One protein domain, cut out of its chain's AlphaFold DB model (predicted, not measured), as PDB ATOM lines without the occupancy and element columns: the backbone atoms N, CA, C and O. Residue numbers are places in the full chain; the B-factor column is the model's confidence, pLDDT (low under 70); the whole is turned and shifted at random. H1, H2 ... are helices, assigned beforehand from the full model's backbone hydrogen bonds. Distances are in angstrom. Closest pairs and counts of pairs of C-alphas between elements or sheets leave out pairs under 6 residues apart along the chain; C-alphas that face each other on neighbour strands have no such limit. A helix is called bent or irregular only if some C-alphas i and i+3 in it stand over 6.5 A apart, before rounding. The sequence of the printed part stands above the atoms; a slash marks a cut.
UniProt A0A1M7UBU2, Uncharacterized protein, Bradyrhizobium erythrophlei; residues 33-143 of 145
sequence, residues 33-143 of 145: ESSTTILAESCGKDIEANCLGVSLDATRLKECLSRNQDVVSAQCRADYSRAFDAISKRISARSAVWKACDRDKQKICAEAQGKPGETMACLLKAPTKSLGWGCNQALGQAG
ATOM      1  N   GLU A  33     109.931  99.181 108.228       60.22
ATOM      2  CA  GLU A  33     109.590 100.600 108.215       60.22
ATOM      3  C   GLU A  33     110.043 101.253 106.902       60.22
ATOM      4  O   GLU A  33     109.248 101.932 106.259       60.22
ATOM      5  N   SER A  34     111.241 100.913 106.408       78.56
ATOM      6  CA  SER A  34     111.705 101.369 105.093       78.56
ATOM      7  C   SER A  34     110.792 100.935 103.947       78.56
ATOM      8  O   SER A  34     110.621 101.691 103.006       78.56
ATOM      9  N   SER A  35     110.148  99.765 103.998       86.75
ATOM     10  CA  SER A  35     109.328  99.275 102.879       86.75
ATOM     11  C   SER A  35     108.000 100.018 102.755       86.75
ATOM     12  O   SER A  35     107.577 100.346 101.648       86.75
ATOM     13  N   THR A  36     107.346 100.321 103.877       87.56
ATOM     14  CA  THR A  36     106.142 101.163 103.867       87.56
ATOM     15  C   THR A  36     106.474 102.606 103.511       87.56
ATOM     16  O   THR A  36     105.723 103.225 102.761       87.56
ATOM     17  N   THR A  37     107.619 103.115 103.975       90.75
ATOM     18  CA  THR A  37     108.122 104.442 103.597       90.75
ATOM     19  C   THR A  37     108.432 104.512 102.105       90.75
ATOM     20  O   THR A  37     107.963 105.428 101.442       90.75
ATOM     21  N   ILE A  38     109.098 103.498 101.542       91.94
ATOM     22  CA  ILE A  38     109.350 103.392 100.099       91.94
ATOM     23  C   ILE A  38     108.035 103.479  99.321       91.94
ATOM     24  O   ILE A  38     107.968 104.231  98.355       91.94
ATOM     25  N   LEU A  39     106.981 102.760  99.728       93.69
ATOM     26  CA  LEU A  39     105.683 102.854  99.051       93.69
ATOM     27  C   LEU A  39     105.064 104.249  99.170       93.69
ATOM     28  O   LEU A  39     104.564 104.771  98.177       93.69
ATOM     29  N   ALA A  40     105.094 104.856 100.356       92.88
ATOM     30  CA  ALA A  40     104.529 106.184 100.564       92.88
ATOM     31  C   ALA A  40     105.255 107.249  99.724       92.88
ATOM     32  O   ALA A  40     104.614 108.020  99.013       92.88
ATOM     33  N   GLU A  41     106.587 107.253  99.757       95.12
ATOM     34  CA  GLU A  41     107.418 108.248  99.075       95.12
ATOM     35  C   GLU A  41     107.486 108.015  97.566       95.12
ATOM     36  O   GLU A  41     107.363 108.960  96.788       95.12
ATOM     37  N   SER A  42     107.659 106.763  97.142       96.50
ATOM     38  CA  SER A  42     107.883 106.431  95.732       96.50
ATOM     39  C   SER A  42     106.586 106.253  94.959       96.50
ATOM     40  O   SER A  42     106.576 106.516  93.763       96.50
ATOM     41  N   CYS A  43     105.506 105.812  95.614       96.62
ATOM     42  CA  CYS A  43     104.253 105.436  94.957       96.62
ATOM     43  C   CYS A  43     103.014 106.179  95.468       96.62
ATOM     44  O   CYS A  43     101.946 105.966  94.905       96.62
ATOM     45  N   GLY A  44     103.090 107.037  96.494       95.38
ATOM     46  CA  GLY A  44     101.895 107.648  97.101       95.38
ATOM     47  C   GLY A  44     100.977 108.346  96.089       95.38
ATOM     48  O   GLY A  44      99.797 108.018  95.984       95.38
ATOM     49  N   LYS A  45     101.544 109.225  95.254       97.38
ATOM     50  CA  LYS A  45     100.797 109.923  94.188       97.38
ATOM     51  C   LYS A  45     100.277 108.974  93.108       97.38
ATOM     52  O   LYS A  45      99.185 109.163  92.583       97.38
ATOM     53  N   ASP A  46     101.059 107.950  92.781       97.56
ATOM     54  CA  ASP A  46     100.692 106.947  91.784       97.56
ATOM     55  C   ASP A  46      99.521 106.080  92.256       97.56
ATOM     56  O   ASP A  46      98.635 105.760  91.464       97.56
ATOM     57  N   ILE A  47      99.491 105.742  93.545       95.94
ATOM     58  CA  ILE A  47      98.399 105.011  94.188       95.94
ATOM     59  C   ILE A  47      97.120 105.851  94.168       95.94
ATOM     60  O   ILE A  47      96.069 105.338  93.787       95.94
ATOM     61  N   GLU A  48      97.202 107.134  94.528       95.44
ATOM     62  CA  GLU A  48      96.053 108.048  94.494       95.44
ATOM     63  C   GLU A  48      95.479 108.206  93.080       95.44
ATOM     64  O   GLU A  48      94.262 108.165  92.902       95.44
ATOM     65  N   ALA A  49      96.344 108.349  92.071       97.06
ATOM     66  CA  ALA A  49      95.926 108.595  90.693       97.06
ATOM     67  C   ALA A  49      95.436 107.336  89.959       97.06
ATOM     68  O   ALA A  49      94.504 107.421  89.162       97.06
ATOM     69  N   ASN A  50      96.052 106.174  90.208       96.94
ATOM     70  CA  ASN A  50      95.858 104.976  89.379       96.94
ATOM     71  C   ASN A  50      95.230 103.789  90.127       96.94
ATOM     72  O   ASN A  50      94.813 102.821  89.494       96.94
ATOM     73  N   CYS A  51      95.159 103.841  91.461       96.62
ATOM     74  CA  CYS A  51      94.694 102.738  92.309       96.62
ATOM     75  C   CYS A  51      93.606 103.148  93.312       96.62
ATOM     76  O   CYS A  51      93.387 102.461  94.313       96.62
ATOM     77  N   LEU A  52      92.895 104.247  93.048       93.19
ATOM     78  CA  LEU A  52      91.800 104.709  93.897       93.19
ATOM     79  C   LEU A  52      90.721 103.619  94.056       93.19
ATOM     80  O   LEU A  52      90.294 102.994  93.088       93.19
ATOM     81  N   GLY A  53      90.271 103.386  95.291       91.31
ATOM     82  CA  GLY A  53      89.247 102.380  95.599       91.31
ATOM     83  C   GLY A  53      89.756 100.933  95.644       91.31
ATOM     84  O   GLY A  53      88.995 100.032  96.002       91.31
ATOM     85  N   VAL A  54      91.038 100.692  95.348       94.56
ATOM     86  CA  VAL A  54      91.673  99.395  95.593       94.56
ATOM     87  C   VAL A  54      91.904  99.227  97.094       94.56
ATOM     88  O   VAL A  54      92.329 100.143  97.795       94.56
ATOM     89  N   SER A  55      91.614  98.030  97.599       90.94
ATOM     90  CA  SER A  55      91.920  97.659  98.982       90.94
ATOM     91  C   SER A  55      93.415  97.823  99.271       90.94
ATOM     92  O   SER A  55      94.254  97.387  98.485       90.94
ATOM     93  N   LEU A  56      93.740  98.399 100.428       83.12
ATOM     94  CA  LEU A  56      95.116  98.671 100.858       83.12
ATOM     95  C   LEU A  56      95.873  97.424 101.346       83.12
ATOM     96  O   LEU A  56      96.953  97.539 101.926       83.12
ATOM     97  N   ASP A  57      95.328  96.223 101.141       88.12
ATOM     98  CA  ASP A  57      96.101  95.010 101.372       88.12
ATOM     99  C   ASP A  57      97.240  94.888 100.349       88.12
ATOM    100  O   ASP A  57      97.131  95.286  99.186       88.12
ATOM    101  N   ALA A  58      98.350  94.304 100.801       87.88
ATOM    102  CA  ALA A  58      99.580  94.215 100.024       87.88
ATOM    103  C   ALA A  58      99.405  93.499  98.675       87.88
ATOM    104  O   ALA A  58     100.145  93.781  97.739       87.88
ATOM    105  N   THR A  59      98.439  92.583  98.560       91.06
ATOM    106  CA  THR A  59      98.238  91.799  97.336       91.06
ATOM    107  C   THR A  59      97.536  92.639  96.280       91.06
ATOM    108  O   THR A  59      98.058  92.807  95.178       91.06
ATOM    109  N   ARG A  60      96.374  93.206  96.625       94.50
ATOM    110  CA  ARG A  60      95.553  93.971  95.679       94.50
ATOM    111  C   ARG A  60      96.241  95.251  95.229       94.50
ATOM    112  O   ARG A  60      96.204  95.578  94.044       94.50
ATOM    113  N   LEU A  61      96.919  95.946  96.140       95.00
ATOM    114  CA  LEU A  61      97.627  97.173  95.791       95.00
ATOM    115  C   LEU A  61      98.854  96.905  94.903       95.00
ATOM    116  O   LEU A  61      99.064  97.622  93.924       95.00
ATOM    117  N   LYS A  62      99.617  95.832  95.174       95.81
ATOM    118  CA  LYS A  62     100.723  95.399  94.299       95.81
ATOM    119  C   LYS A  62     100.220  95.050  92.901       95.81
ATOM    120  O   LYS A  62     100.843  95.437  91.915       95.81
ATOM    121  N   GLU A  63      99.104  94.329  92.806       96.56
ATOM    122  CA  GLU A  63      98.497  93.984  91.521       96.56
ATOM    123  C   GLU A  63      98.057  95.235  90.756       96.56
ATOM    124  O   GLU A  63      98.341  95.349  89.565       96.56
ATOM    125  N   CYS A  64      97.427  96.197  91.434       97.75
ATOM    126  CA  CYS A  64      97.033  97.450  90.804       97.75
ATOM    127  C   CYS A  64      98.231  98.202  90.214       97.75
ATOM    128  O   CYS A  64      98.202  98.577  89.041       97.75
ATOM    129  N   LEU A  65      99.305  98.370  90.987       97.44
ATOM    130  CA  LEU A  65     100.520  99.037  90.516       97.44
ATOM    131  C   LEU A  65     101.202  98.263  89.385       97.44
ATOM    132  O   LEU A  65     101.740  98.873  88.469       97.44
ATOM    133  N   SER A  66     101.124  96.930  89.397       97.31
ATOM    134  CA  SER A  66     101.631  96.101  88.304       97.31
ATOM    135  C   SER A  66     100.824  96.253  87.015       97.31
ATOM    136  O   SER A  66     101.411  96.263  85.939       97.31
ATOM    137  N   ARG A  67      99.493  96.361  87.100       97.69
ATOM    138  CA  ARG A  67      98.617  96.589  85.934       97.69
ATOM    139  C   ARG A  67      98.753  98.004  85.380       97.69
ATOM    140  O   ARG A  67      98.568  98.201  84.188       97.69
ATOM    141  N   ASN A  68      99.093  98.949  86.251       97.69
ATOM    142  CA  ASN A  68      99.352 100.346  85.932       97.69
ATOM    143  C   ASN A  68     100.852 100.663  85.885       97.69
ATOM    144  O   ASN A  68     101.235 101.831  85.981       97.69
ATOM    145  N   GLN A  69     101.724  99.672  85.626       96.50
ATOM    146  CA  GLN A  69     103.031  99.992  85.040       96.50
ATOM    147  C   GLN A  69     102.790 100.805  83.744       96.50
ATOM    148  O   GLN A  69     101.660 101.042  83.401       96.50
ATOM    149  N   ASP A  70     103.729 101.297  82.966       96.69
ATOM    150  CA  ASP A  70     103.435 102.239  81.855       96.69
ATOM    151  C   ASP A  70     102.884 103.624  82.295       96.69
ATOM    152  O   ASP A  70     103.427 104.626  81.837       96.69
ATOM    153  N   VAL A  71     101.905 103.729  83.212       97.38
ATOM    154  CA  VAL A  71     101.294 105.008  83.646       97.38
ATOM    155  C   VAL A  71     101.739 105.502  85.024       97.38
ATOM    156  O   VAL A  71     101.749 106.711  85.242       97.38
ATOM    157  N   VAL A  72     102.168 104.624  85.942       97.88
ATOM    158  CA  VAL A  72     102.809 105.080  87.193       97.88
ATOM    159  C   VAL A  72     104.193 105.674  86.929       97.88
ATOM    160  O   VAL A  72     104.830 105.354  85.919       97.88
ATOM    161  N   SER A  73     104.694 106.499  87.846       98.31
ATOM    162  CA  SER A  73     106.024 107.104  87.772       98.31
ATOM    163  C   SER A  73     107.150 106.067  87.643       98.31
ATOM    164  O   SER A  73     107.044 104.918  88.084       98.31
ATOM    165  N   ALA A  74     108.276 106.479  87.049       97.94
ATOM    166  CA  ALA A  74     109.456 105.622  86.917       97.94
ATOM    167  C   ALA A  74     110.008 105.176  88.281       97.94
ATOM    168  O   ALA A  74     110.437 104.031  88.419       97.94
ATOM    169  N   GLN A  75     109.953 106.061  89.283       97.25
ATOM    170  CA  GLN A  75     110.380 105.755  90.644       97.25
ATOM    171  C   GLN A  75     109.470 104.698  91.274       97.25
ATOM    172  O   GLN A  75     109.963 103.653  91.695       97.25
ATOM    173  N   CYS A  76     108.145 104.888  91.236       97.81
ATOM    174  CA  CYS A  76     107.230 103.876  91.750       97.81
ATOM    175  C   CYS A  76     107.455 102.523  91.073       97.81
ATOM    176  O   CYS A  76     107.593 101.513  91.761       97.81
ATOM    177  N   ARG A  77     107.571 102.508  89.735       97.44
ATOM    178  CA  ARG A  77     107.802 101.294  88.938       97.44
ATOM    179  C   ARG A  77     109.050 100.524  89.376       97.44
ATOM    180  O   ARG A  77     109.025  99.296  89.385       97.44
ATOM    181  N   ALA A  78     110.121 101.232  89.729       96.56
ATOM    182  CA  ALA A  78     111.367 100.626  90.186       96.56
ATOM    183  C   ALA A  78     111.251 100.028  91.601       96.56
ATOM    184  O   ALA A  78     111.908  99.031  91.910       96.56
ATOM    185  N   ASP A  79     110.407 100.612  92.451       95.81
ATOM    186  CA  ASP A  79     110.436 100.353  93.886       95.81
ATOM    187  C   ASP A  79     109.309  99.455  94.406       95.81
ATOM    188  O   ASP A  79     109.543  98.665  95.331       95.81
ATOM    189  N   TYR A  80     108.108  99.512  93.812       95.56
ATOM    190  CA  TYR A  80     106.918  98.894  94.409       95.56
ATOM    191  C   TYR A  80     107.086  97.389  94.640       95.56
ATOM    192  O   TYR A  80     106.740  96.890  95.712       95.56
ATOM    193  N   SER A  81     107.651  96.644  93.678       94.31
ATOM    194  CA  SER A  81     107.736  95.182  93.796       94.31
ATOM    195  C   SER A  81     108.589  94.766  94.989       94.31
ATOM    196  O   SER A  81     108.166  93.931  95.786       94.31
ATOM    197  N   ARG A  82     109.761  95.391  95.147       92.56
ATOM    198  CA  ARG A  82     110.681  95.118  96.256       92.56
ATOM    199  C   ARG A  82     110.053  95.480  97.599       92.56
ATOM    200  O   ARG A  82     110.179  94.709  98.550       92.56
ATOM    201  N   ALA A  83     109.360  96.614  97.670       93.38
ATOM    202  CA  ALA A  83     108.692  97.042  98.892       93.38
ATOM    203  C   ALA A  83     107.585  96.061  99.311       93.38
ATOM    204  O   ALA A  83     107.558  95.613 100.459       93.38
ATOM    205  N   PHE A  84     106.722  95.636  98.381       93.44
ATOM    206  CA  PHE A  84     105.699  94.632  98.690       93.44
ATOM    207  C   PHE A  84     106.287  93.259  99.025       93.44
ATOM    208  O   PHE A  84     105.759  92.577  99.901       93.44
ATOM    209  N   ASP A  85     107.388  92.849  98.394       91.12
ATOM    210  CA  ASP A  85     108.048  91.582  98.729       91.12
ATOM    211  C   ASP A  85     108.593  91.591 100.162       91.12
ATOM    212  O   ASP A  85     108.456  90.604 100.889       91.12
ATOM    213  N   ALA A  86     109.171  92.710 100.603       89.31
ATOM    214  CA  ALA A  86     109.624  92.887 101.978       89.31
ATOM    215  C   ALA A  86     108.454  92.888 102.981       89.31
ATOM    216  O   ALA A  86     108.527  92.224 104.021       89.31
ATOM    217  N   ILE A  87     107.339  93.547 102.644       89.00
ATOM    218  CA  ILE A  87     106.111  93.535 103.455       89.00
ATOM    219  C   ILE A  87     105.576  92.104 103.607       89.00
ATOM    220  O   ILE A  87     105.359  91.637 104.728       89.00
ATOM    221  N   SER A  88     105.433  91.370 102.500       89.69
ATOM    222  CA  SER A  88     104.943  89.985 102.487       89.69
ATOM    223  C   SER A  88     105.847  89.031 103.273       89.69
ATOM    224  O   SER A  88     105.357  88.169 104.014       89.69
ATOM    225  N   LYS A  89     107.171  89.212 103.183       89.19
ATOM    226  CA  LYS A  89     108.140  88.462 103.996       89.19
ATOM    227  C   LYS A  89     107.923  88.696 105.488       89.19
ATOM    228  O   LYS A  89     107.903  87.728 106.245       89.19
ATOM    229  N   ARG A  90     107.692  89.937 105.928       87.19
ATOM    230  CA  ARG A  90     107.445  90.215 107.352       87.19
ATOM    231  C   ARG A  90     106.099  89.693 107.834       87.19
ATOM    232  O   ARG A  90     106.033  89.173 108.946       87.19
ATOM    233  N   ILE A  91     105.040  89.794 107.030       90.44
ATOM    234  CA  ILE A  91     103.734  89.195 107.366       90.44
ATOM    235  C   ILE A  91     103.911  87.693 107.629       90.44
ATOM    236  O   ILE A  91     103.455  87.182 108.653       90.44
ATOM    237  N   SER A  92     104.661  87.017 106.756       91.94
ATOM    238  CA  SER A  92     104.987  85.594 106.898       91.94
ATOM    239  C   SER A  92     105.873  85.312 108.118       91.94
ATOM    240  O   SER A  92     105.648  84.347 108.842       91.94
ATOM    241  N   ALA A  93     106.854  86.170 108.404       92.94
ATOM    242  CA  ALA A  93     107.693  86.031 109.593       92.94
ATOM    243  C   ALA A  93     106.874  86.170 110.888       92.94
ATOM    244  O   ALA A  93     107.033  85.373 111.810       92.94
ATOM    245  N   ARG A  94     105.945  87.133 110.949       93.56
ATOM    246  CA  ARG A  94     105.062  87.346 112.109       93.56
ATOM    247  C   ARG A  94     104.136  86.160 112.356       93.56
ATOM    248  O   ARG A  94     103.945  85.787 113.510       93.56
ATOM    249  N   SER A  95     103.583  85.550 111.305       94.19
ATOM    250  CA  SER A  95     102.755  84.348 111.465       94.19
ATOM    251  C   SER A  95     103.582  83.143 111.926       94.19
ATOM    252  O   SER A  95     103.110  82.354 112.749       94.19
ATOM    253  N   ALA A  96     104.841  83.041 111.488       95.88
ATOM    254  CA  ALA A  96     105.753  81.969 111.878       95.88
ATOM    255  C   ALA A  96     106.171  82.010 113.362       95.88
ATOM    256  O   ALA A  96     106.471  80.951 113.924       95.88
ATOM    257  N   VAL A  97     106.142  83.181 114.019       97.06
ATOM    258  CA  VAL A  97     106.513  83.331 115.444       97.06
ATOM    259  C   VAL A  97     105.746  82.364 116.335       97.06
ATOM    260  O   VAL A  97     106.333  81.762 117.234       97.06
ATOM    261  N   TRP A  98     104.451  82.167 116.079       96.00
ATOM    262  CA  TRP A  98     103.630  81.304 116.920       96.00
ATOM    263  C   TRP A  98     104.190  79.893 116.983       96.00
ATOM    264  O   TRP A  98     104.457  79.412 118.079       96.00
ATOM    265  N   LYS A  99     104.432  79.277 115.827       97.06
ATOM    266  CA  LYS A  99     104.979  77.924 115.755       97.06
ATOM    267  C   LYS A  99     106.415  77.868 116.279       97.06
ATOM    268  O   LYS A  99     106.772  76.963 117.027       97.06
ATOM    269  N   ALA A 100     107.240  78.853 115.920       97.69
ATOM    270  CA  ALA A 100     108.640  78.906 116.339       97.69
ATOM    271  C   ALA A 100     108.801  78.981 117.867       97.69
ATOM    272  O   ALA A 100     109.733  78.399 118.420       97.69
ATOM    273  N   CYS A 101     107.866  79.648 118.544       97.62
ATOM    274  CA  CYS A 101     107.871  79.838 119.988       97.62
ATOM    275  C   CYS A 101     106.982  78.839 120.747       97.62
ATOM    276  O   CYS A 101     106.760  79.039 121.937       97.62
ATOM    277  N   ASP A 102     106.449  77.774 120.129       96.56
ATOM    278  CA  ASP A 102     105.515  76.838 120.795       96.56
ATOM    279  C   ASP A 102     106.048  76.289 122.120       96.56
ATOM    280  O   ASP A 102     105.363  76.347 123.143       96.56
ATOM    281  N   ARG A 103     107.304  75.836 122.134       96.81
ATOM    282  CA  ARG A 103     107.940  75.322 123.357       96.81
ATOM    283  C   ARG A 103     108.176  76.411 124.400       96.81
ATOM    284  O   ARG A 103     108.009  76.158 125.589       96.81
ATOM    285  N   ASP A 104     108.549  77.607 123.964       97.19
ATOM    286  CA  ASP A 104     108.854  78.723 124.858       97.19
ATOM    287  C   ASP A 104     107.579  79.278 125.504       97.19
ATOM    288  O   ASP A 104     107.538  79.495 126.712       97.19
ATOM    289  N   LYS A 105     106.482  79.373 124.741       96.44
ATOM    290  CA  LYS A 105     105.150  79.704 125.271       96.44
ATOM    291  C   LYS A 105     104.716  78.720 126.357       96.44
ATOM    292  O   LYS A 105     104.100  79.122 127.339       96.44
ATOM    293  N   GLN A 106     105.055  77.441 126.194       95.56
ATOM    294  CA  GLN A 106     104.741  76.403 127.173       95.56
ATOM    295  C   GLN A 106     105.558  76.503 128.452       95.56
ATOM    296  O   GLN A 106     105.001  76.411 129.540       95.56
ATOM    297  N   LYS A 107     106.868  76.703 128.324       96.38
ATOM    298  CA  LYS A 107     107.786  76.650 129.465       96.38
ATOM    299  C   LYS A 107     107.905  77.964 130.227       96.38
ATOM    300  O   LYS A 107     108.183  77.938 131.417       96.38
ATOM    301  N   ILE A 108     107.746  79.091 129.539       96.62
ATOM    302  CA  ILE A 108     108.073  80.422 130.071       96.62
ATOM    303  C   ILE A 108     106.806  81.254 130.260       96.62
ATOM    304  O   ILE A 108     106.704  82.006 131.221       96.62
ATOM    305  N   CYS A 109     105.826  81.095 129.367       96.62
ATOM    306  CA  CYS A 109     104.613  81.913 129.323       96.62
ATOM    307  C   CYS A 109     103.336  81.118 129.624       96.62
ATOM    308  O   CYS A 109     102.289  81.401 129.042       96.62
ATOM    309  N   ALA A 110     103.415  80.121 130.511       95.12
ATOM    310  CA  ALA A 110     102.308  79.209 130.807       95.12
ATOM    311  C   ALA A 110     101.019  79.941 131.228       95.12
ATOM    312  O   ALA A 110      99.947  79.635 130.715       95.12
ATOM    313  N   GLU A 111     101.130  80.962 132.081       94.19
ATOM    314  CA  GLU A 111      99.988  81.746 132.582       94.19
ATOM    315  C   GLU A 111      99.296  82.590 131.500       94.19
ATOM    316  O   GLU A 111      98.122  82.936 131.624       94.19
ATOM    317  N   ALA A 112     100.010  82.908 130.420       95.31
ATOM    318  CA  ALA A 112      99.509  83.735 129.330       95.31
ATOM    319  C   ALA A 112      98.883  82.911 128.188       95.31
ATOM    320  O   ALA A 112      98.408  83.489 127.206       95.31
ATOM    321  N   GLN A 113      98.909  81.575 128.273       88.19
ATOM    322  CA  GLN A 113      98.415  80.687 127.220       88.19
ATOM    323  C   GLN A 113      96.928  80.889 126.919       88.19
ATOM    324  O   GLN A 113      96.128  81.230 127.782       88.19
ATOM    325  N   GLY A 114      96.554  80.679 125.654       90.25
ATOM    326  CA  GLY A 114      95.187  80.905 125.173       90.25
ATOM    327  C   GLY A 114      94.832  82.381 124.975       90.25
ATOM    328  O   GLY A 114      93.779  82.686 124.426       90.25
ATOM    329  N   LYS A 115      95.728  83.301 125.350       95.62
ATOM    330  CA  LYS A 115      95.543  84.744 125.210       95.62
ATOM    331  C   LYS A 115      96.650  85.314 124.321       95.62
ATOM    332  O   LYS A 115      97.727  85.643 124.822       95.62
ATOM    333  N   PRO A 116      96.435  85.440 122.998       93.38
ATOM    334  CA  PRO A 116      97.499  85.796 122.057       93.38
ATOM    335  C   PRO A 116      98.249  87.082 122.431       93.38
ATOM    336  O   PRO A 116      99.477  87.112 122.392       93.38
ATOM    337  N   GLY A 117      97.528  88.123 122.860       94.88
ATOM    338  CA  GLY A 117      98.139  89.385 123.288       94.88
ATOM    339  C   GLY A 117      99.082  89.216 124.483       94.88
ATOM    340  O   GLY A 117     100.244  89.610 124.408       94.88
ATOM    341  N   GLU A 118      98.614  88.570 125.554       97.56
ATOM    342  CA  GLU A 118      99.419  88.318 126.757       97.56
ATOM    343  C   GLU A 118     100.583  87.363 126.468       97.56
ATOM    344  O   GLU A 118     101.702  87.590 126.925       97.56
ATOM    345  N   THR A 119     100.352  86.320 125.663       96.69
ATOM    346  CA  THR A 119     101.394  85.368 125.265       96.69
ATOM    347  C   THR A 119     102.517  86.082 124.516       96.69
ATOM    348  O   THR A 119     103.690  85.879 124.827       96.69
ATOM    349  N   MET A 120     102.172  86.933 123.543       96.75
ATOM    350  CA  MET A 120     103.165  87.715 122.812       96.75
ATOM    351  C   MET A 120     103.897  88.671 123.755       96.75
ATOM    352  O   MET A 120     105.121  88.685 123.765       96.75
ATOM    353  N   ALA A 121     103.181  89.413 124.605       97.12
ATOM    354  CA  ALA A 121     103.803  90.316 125.573       97.12
ATOM    355  C   ALA A 121     104.792  89.587 126.501       97.12
ATOM    356  O   ALA A 121     105.899  90.075 126.731       97.12
ATOM    357  N   CYS A 122     104.441  88.388 126.972       97.81
ATOM    358  CA  CYS A 122     105.344  87.547 127.748       97.81
ATOM    359  C   CYS A 122     106.587  87.139 126.942       97.81
ATOM    360  O   CYS A 122     107.708  87.353 127.406       97.81
ATOM    361  N   LEU A 123     106.412  86.639 125.712       97.00
ATOM    362  CA  LEU A 123     107.526  86.289 124.824       97.00
ATOM    363  C   LEU A 123     108.443  87.479 124.542       97.00
ATOM    364  O   LEU A 123     109.635  87.262 124.359       97.00
ATOM    365  N   LEU A 124     107.924  88.713 124.508       96.62
ATOM    366  CA  LEU A 124     108.698  89.948 124.304       96.62
ATOM    367  C   LEU A 124     109.359  90.490 125.580       96.62
ATOM    368  O   LEU A 124     110.359  91.204 125.502       96.62
ATOM    369  N   LYS A 125     108.858  90.123 126.759       96.75
ATOM    370  CA  LYS A 125     109.470  90.475 128.046       96.75
ATOM    371  C   LYS A 125     110.513  89.451 128.500       96.75
ATOM    372  O   LYS A 125     111.436  89.806 129.230       96.75
ATOM    373  N   ALA A 126     110.389  88.196 128.067       96.12
ATOM    374  CA  ALA A 126     111.324  87.131 128.410       96.12
ATOM    375  C   ALA A 126     112.768  87.508 128.012       96.12
ATOM    376  O   ALA A 126     112.980  88.028 126.911       96.12
ATOM    377  N   PRO A 127     113.781  87.257 128.861       95.56
ATOM    378  CA  PRO A 127     115.177  87.433 128.474       95.56
ATOM    379  C   PRO A 127     115.523  86.581 127.249       95.56
ATOM    380  O   PRO A 127     115.185  85.398 127.220       95.56
ATOM    381  N   THR A 128     116.282  87.117 126.288       94.81
ATOM    382  CA  THR A 128     116.717  86.389 125.074       94.81
ATOM    383  C   THR A 128     117.333  85.029 125.410       94.81
ATOM    384  O   THR A 128     117.062  84.037 124.743       94.81
ATOM    385  N   LYS A 129     118.105  84.947 126.504       95.44
ATOM    386  CA  LYS A 129     118.752  83.707 126.966       95.44
ATOM    387  C   LYS A 129     117.781  82.627 127.457       95.44
ATOM    388  O   LYS A 129     118.178  81.472 127.535       95.44
ATOM    389  N   SER A 130     116.551  82.992 127.818       95.19
ATOM    390  CA  SER A 130     115.526  82.031 128.247       95.19
ATOM    391  C   SER A 130     114.749  81.421 127.083       95.19
ATOM    392  O   SER A 130     114.223  80.326 127.237       95.19
ATOM    393  N   LEU A 131     114.702  82.090 125.927       96.94
ATOM    394  CA  LEU A 131     113.991  81.613 124.743       96.94
ATOM    395  C   LEU A 131     114.892  80.709 123.896       96.94
ATOM    396  O   LEU A 131     116.099  80.936 123.775       96.94
ATOM    397  N   GLY A 132     114.297  79.715 123.238       97.12
ATOM    398  CA  GLY A 132     114.995  78.921 122.238       97.12
ATOM    399  C   GLY A 132     115.509  79.784 121.080       97.12
ATOM    400  O   GLY A 132     114.901  80.787 120.699       97.12
ATOM    401  N   TRP A 133     116.620  79.365 120.465       96.62
ATOM    402  CA  TRP A 133     117.214  80.079 119.328       96.62
ATOM    403  C   TRP A 133     116.206  80.327 118.196       96.62
ATOM    404  O   TRP A 133     116.112  81.446 117.701       96.62
ATOM    405  N   GLY A 134     115.395  79.320 117.849       96.62
ATOM    406  CA  GLY A 134     114.379  79.452 116.800       96.62
ATOM    407  C   GLY A 134     113.299  80.490 117.121       96.62
ATOM    408  O   GLY A 134     112.888  81.231 116.233       96.62
ATOM    409  N   CYS A 135     112.882  80.606 118.385       97.81
ATOM    410  CA  CYS A 135     111.931  81.638 118.798       97.81
ATOM    411  C   CYS A 135     112.567  83.031 118.754       97.81
ATOM    412  O   CYS A 135     111.984  83.943 118.175       97.81
ATOM    413  N   ASN A 136     113.790  83.191 119.276       96.94
ATOM    414  CA  ASN A 136     114.525  84.458 119.183       96.94
ATOM    415  C   ASN A 136     114.718  84.906 117.730       96.94
ATOM    416  O   ASN A 136     114.468  86.063 117.400       96.94
ATOM    417  N   GLN A 137     115.118  83.984 116.854       95.44
ATOM    418  CA  GLN A 137     115.286  84.261 115.433       95.44
ATOM    419  C   GLN A 137     113.963  84.702 114.796       95.44
ATOM    420  O   GLN A 137     113.937  85.703 114.085       95.44
ATOM    421  N   ALA A 138     112.863  83.994 115.071       95.88
ATOM    422  CA  ALA A 138     111.554  84.342 114.530       95.88
ATOM    423  C   ALA A 138     111.068  85.710 115.033       95.88
ATOM    424  O   ALA A 138     110.544  86.494 114.245       95.88
ATOM    425  N   LEU A 139     111.281  86.030 116.315       95.31
ATOM    426  CA  LEU A 139     110.954  87.340 116.882       95.31
ATOM    427  C   LEU A 139     111.737  88.470 116.198       95.31
ATOM    428  O   LEU A 139     111.138  89.492 115.864       95.31
ATOM    429  N   GLY A 140     113.030  88.270 115.925       92.38
ATOM    430  CA  GLY A 140     113.857  89.238 115.197       92.38
ATOM    431  C   GLY A 140     113.457  89.387 113.725       92.38
ATOM    432  O   GLY A 140     113.283  90.496 113.231       92.38
ATOM    433  N   GLN A 141     113.200  88.283 113.016       90.69
ATOM    434  CA  GLN A 141     112.732  88.318 111.619       90.69
ATOM    435  C   GLN A 141     111.350  88.971 111.474       90.69
ATOM    436  O   GLN A 141     111.069  89.658 110.493       90.69
ATOM    437  N   ALA A 142     110.483  88.784 112.470       92.31
ATOM    438  CA  ALA A 142     109.202  89.470 112.583       92.31
ATOM    439  C   ALA A 142     109.341  90.947 113.013       92.31
ATOM    440  O   ALA A 142     108.358  91.695 112.970       92.31
ATOM    441  N   GLY A 143     110.553  91.356 113.404       89.19
ATOM    442  CA  GLY A 143     110.949  92.680 113.873       89.19
ATOM    443  C   GLY A 143     110.262  93.106 115.161       89.19
ATOM    444  O   GLY A 143     109.837  94.254 115.279       89.19
TER     445      GLY A 143
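Overview. This is residues 33 to 143 of the 145 residues of an uncharacterized protein of Bradyrhizobium erythrophlei (UniProt A0A1M7UBU2). One long helix, H3, is the spine of an all-helix rod, with a group of helices at each end. H1 and H2 pack on residues 75 to 88 of H3, while at the other end H6 folds back along residues 90 to 100 and the short H4 and H5 lie around the end of the spine. The printed part has 111 residues with six named helices, H1 to H6 in chain order, and no named strand. It is loose, with a radius of gyration of the C-alphas of 18.4 A, and spans 54 by 24 by 17 A.

Arrangement. H3, residues 74 to 100, is the hub and touches three helices. With residues 75 to 87 alone it touches H1, residues 33 to 50, at a steep tilt of 50 degrees, opposite ways; the closest C-alphas, Ser 35 and Ala 83, are 4.6 A apart. H2, residues 58 to 67, forms a helical hairpin with H3: they touch at a shallow tilt of 23 degrees, opposite ways, with the C-alphas of Ala 58 and Phe 84 closest at 6.3 A. H1 and H2 only just touch, with 3 pairs of C-alphas within 8 A, the closest being Ile 47 and Leu 65 at 7.3 A. H6, residues 133 to 141, touches residues 90 to 100 of H3 at a shallow tilt of 29 degrees, opposite ways; the C-alphas of Ala 100 and Cys 135 are closest at 4.9 A. H4, residues 102 to 107, and H3 meet only through their link. H5, residues 116 to 125, only just touches H4, with 3 pairs of C-alphas within 8 A, the closest being Lys 105 and Thr 119 at 6.8 A. H5 and H6 are near each other, with 6 pairs of C-alphas within 10 A. H1 and H2 are both apart from H4, H5 and H6. Every O i to N i+4 pair is within hydrogen-bond range in H2, H4, H5 and H6, against 12 of 14 in H1 and 19 of 23 in H3.

Along the chain. H3 measures 39.8 A from C-alpha 74 at (109.456, 105.622, 86.917) to C-alpha 100 at (108.640, 78.906, 116.339). It is irregular, with C-alphas 78 and 81 7.5 A apart, and has a kink of 29 degrees near residue 81. H1 starts at C-alpha 33, (109.590, 100.600, 108.215), and measures 23.7 A; it is irregular too, with C-alphas 42 and 45 8.0 A apart and a kink of 59 degrees near residue 43. H2 measures 14.3 A, H5 14.2 A and H6 12.1 A, while H4 has six residues. H6 ends at C-alpha 141, (112.732, 88.318, 111.619).

Size, cuts and confidence. The two C-alphas farthest apart, those of Asp 70 and Glu 111, are 54.8 A apart, while those of the first and last printed residues, Glu 33 and Gly 143, are 9.8 A apart. The printed part has no cut. The link from H3 to H4 is tight, the other four are short, and no link is long. The mean pLDDT of the printed part is 94.2, and residue 33 alone is under 70.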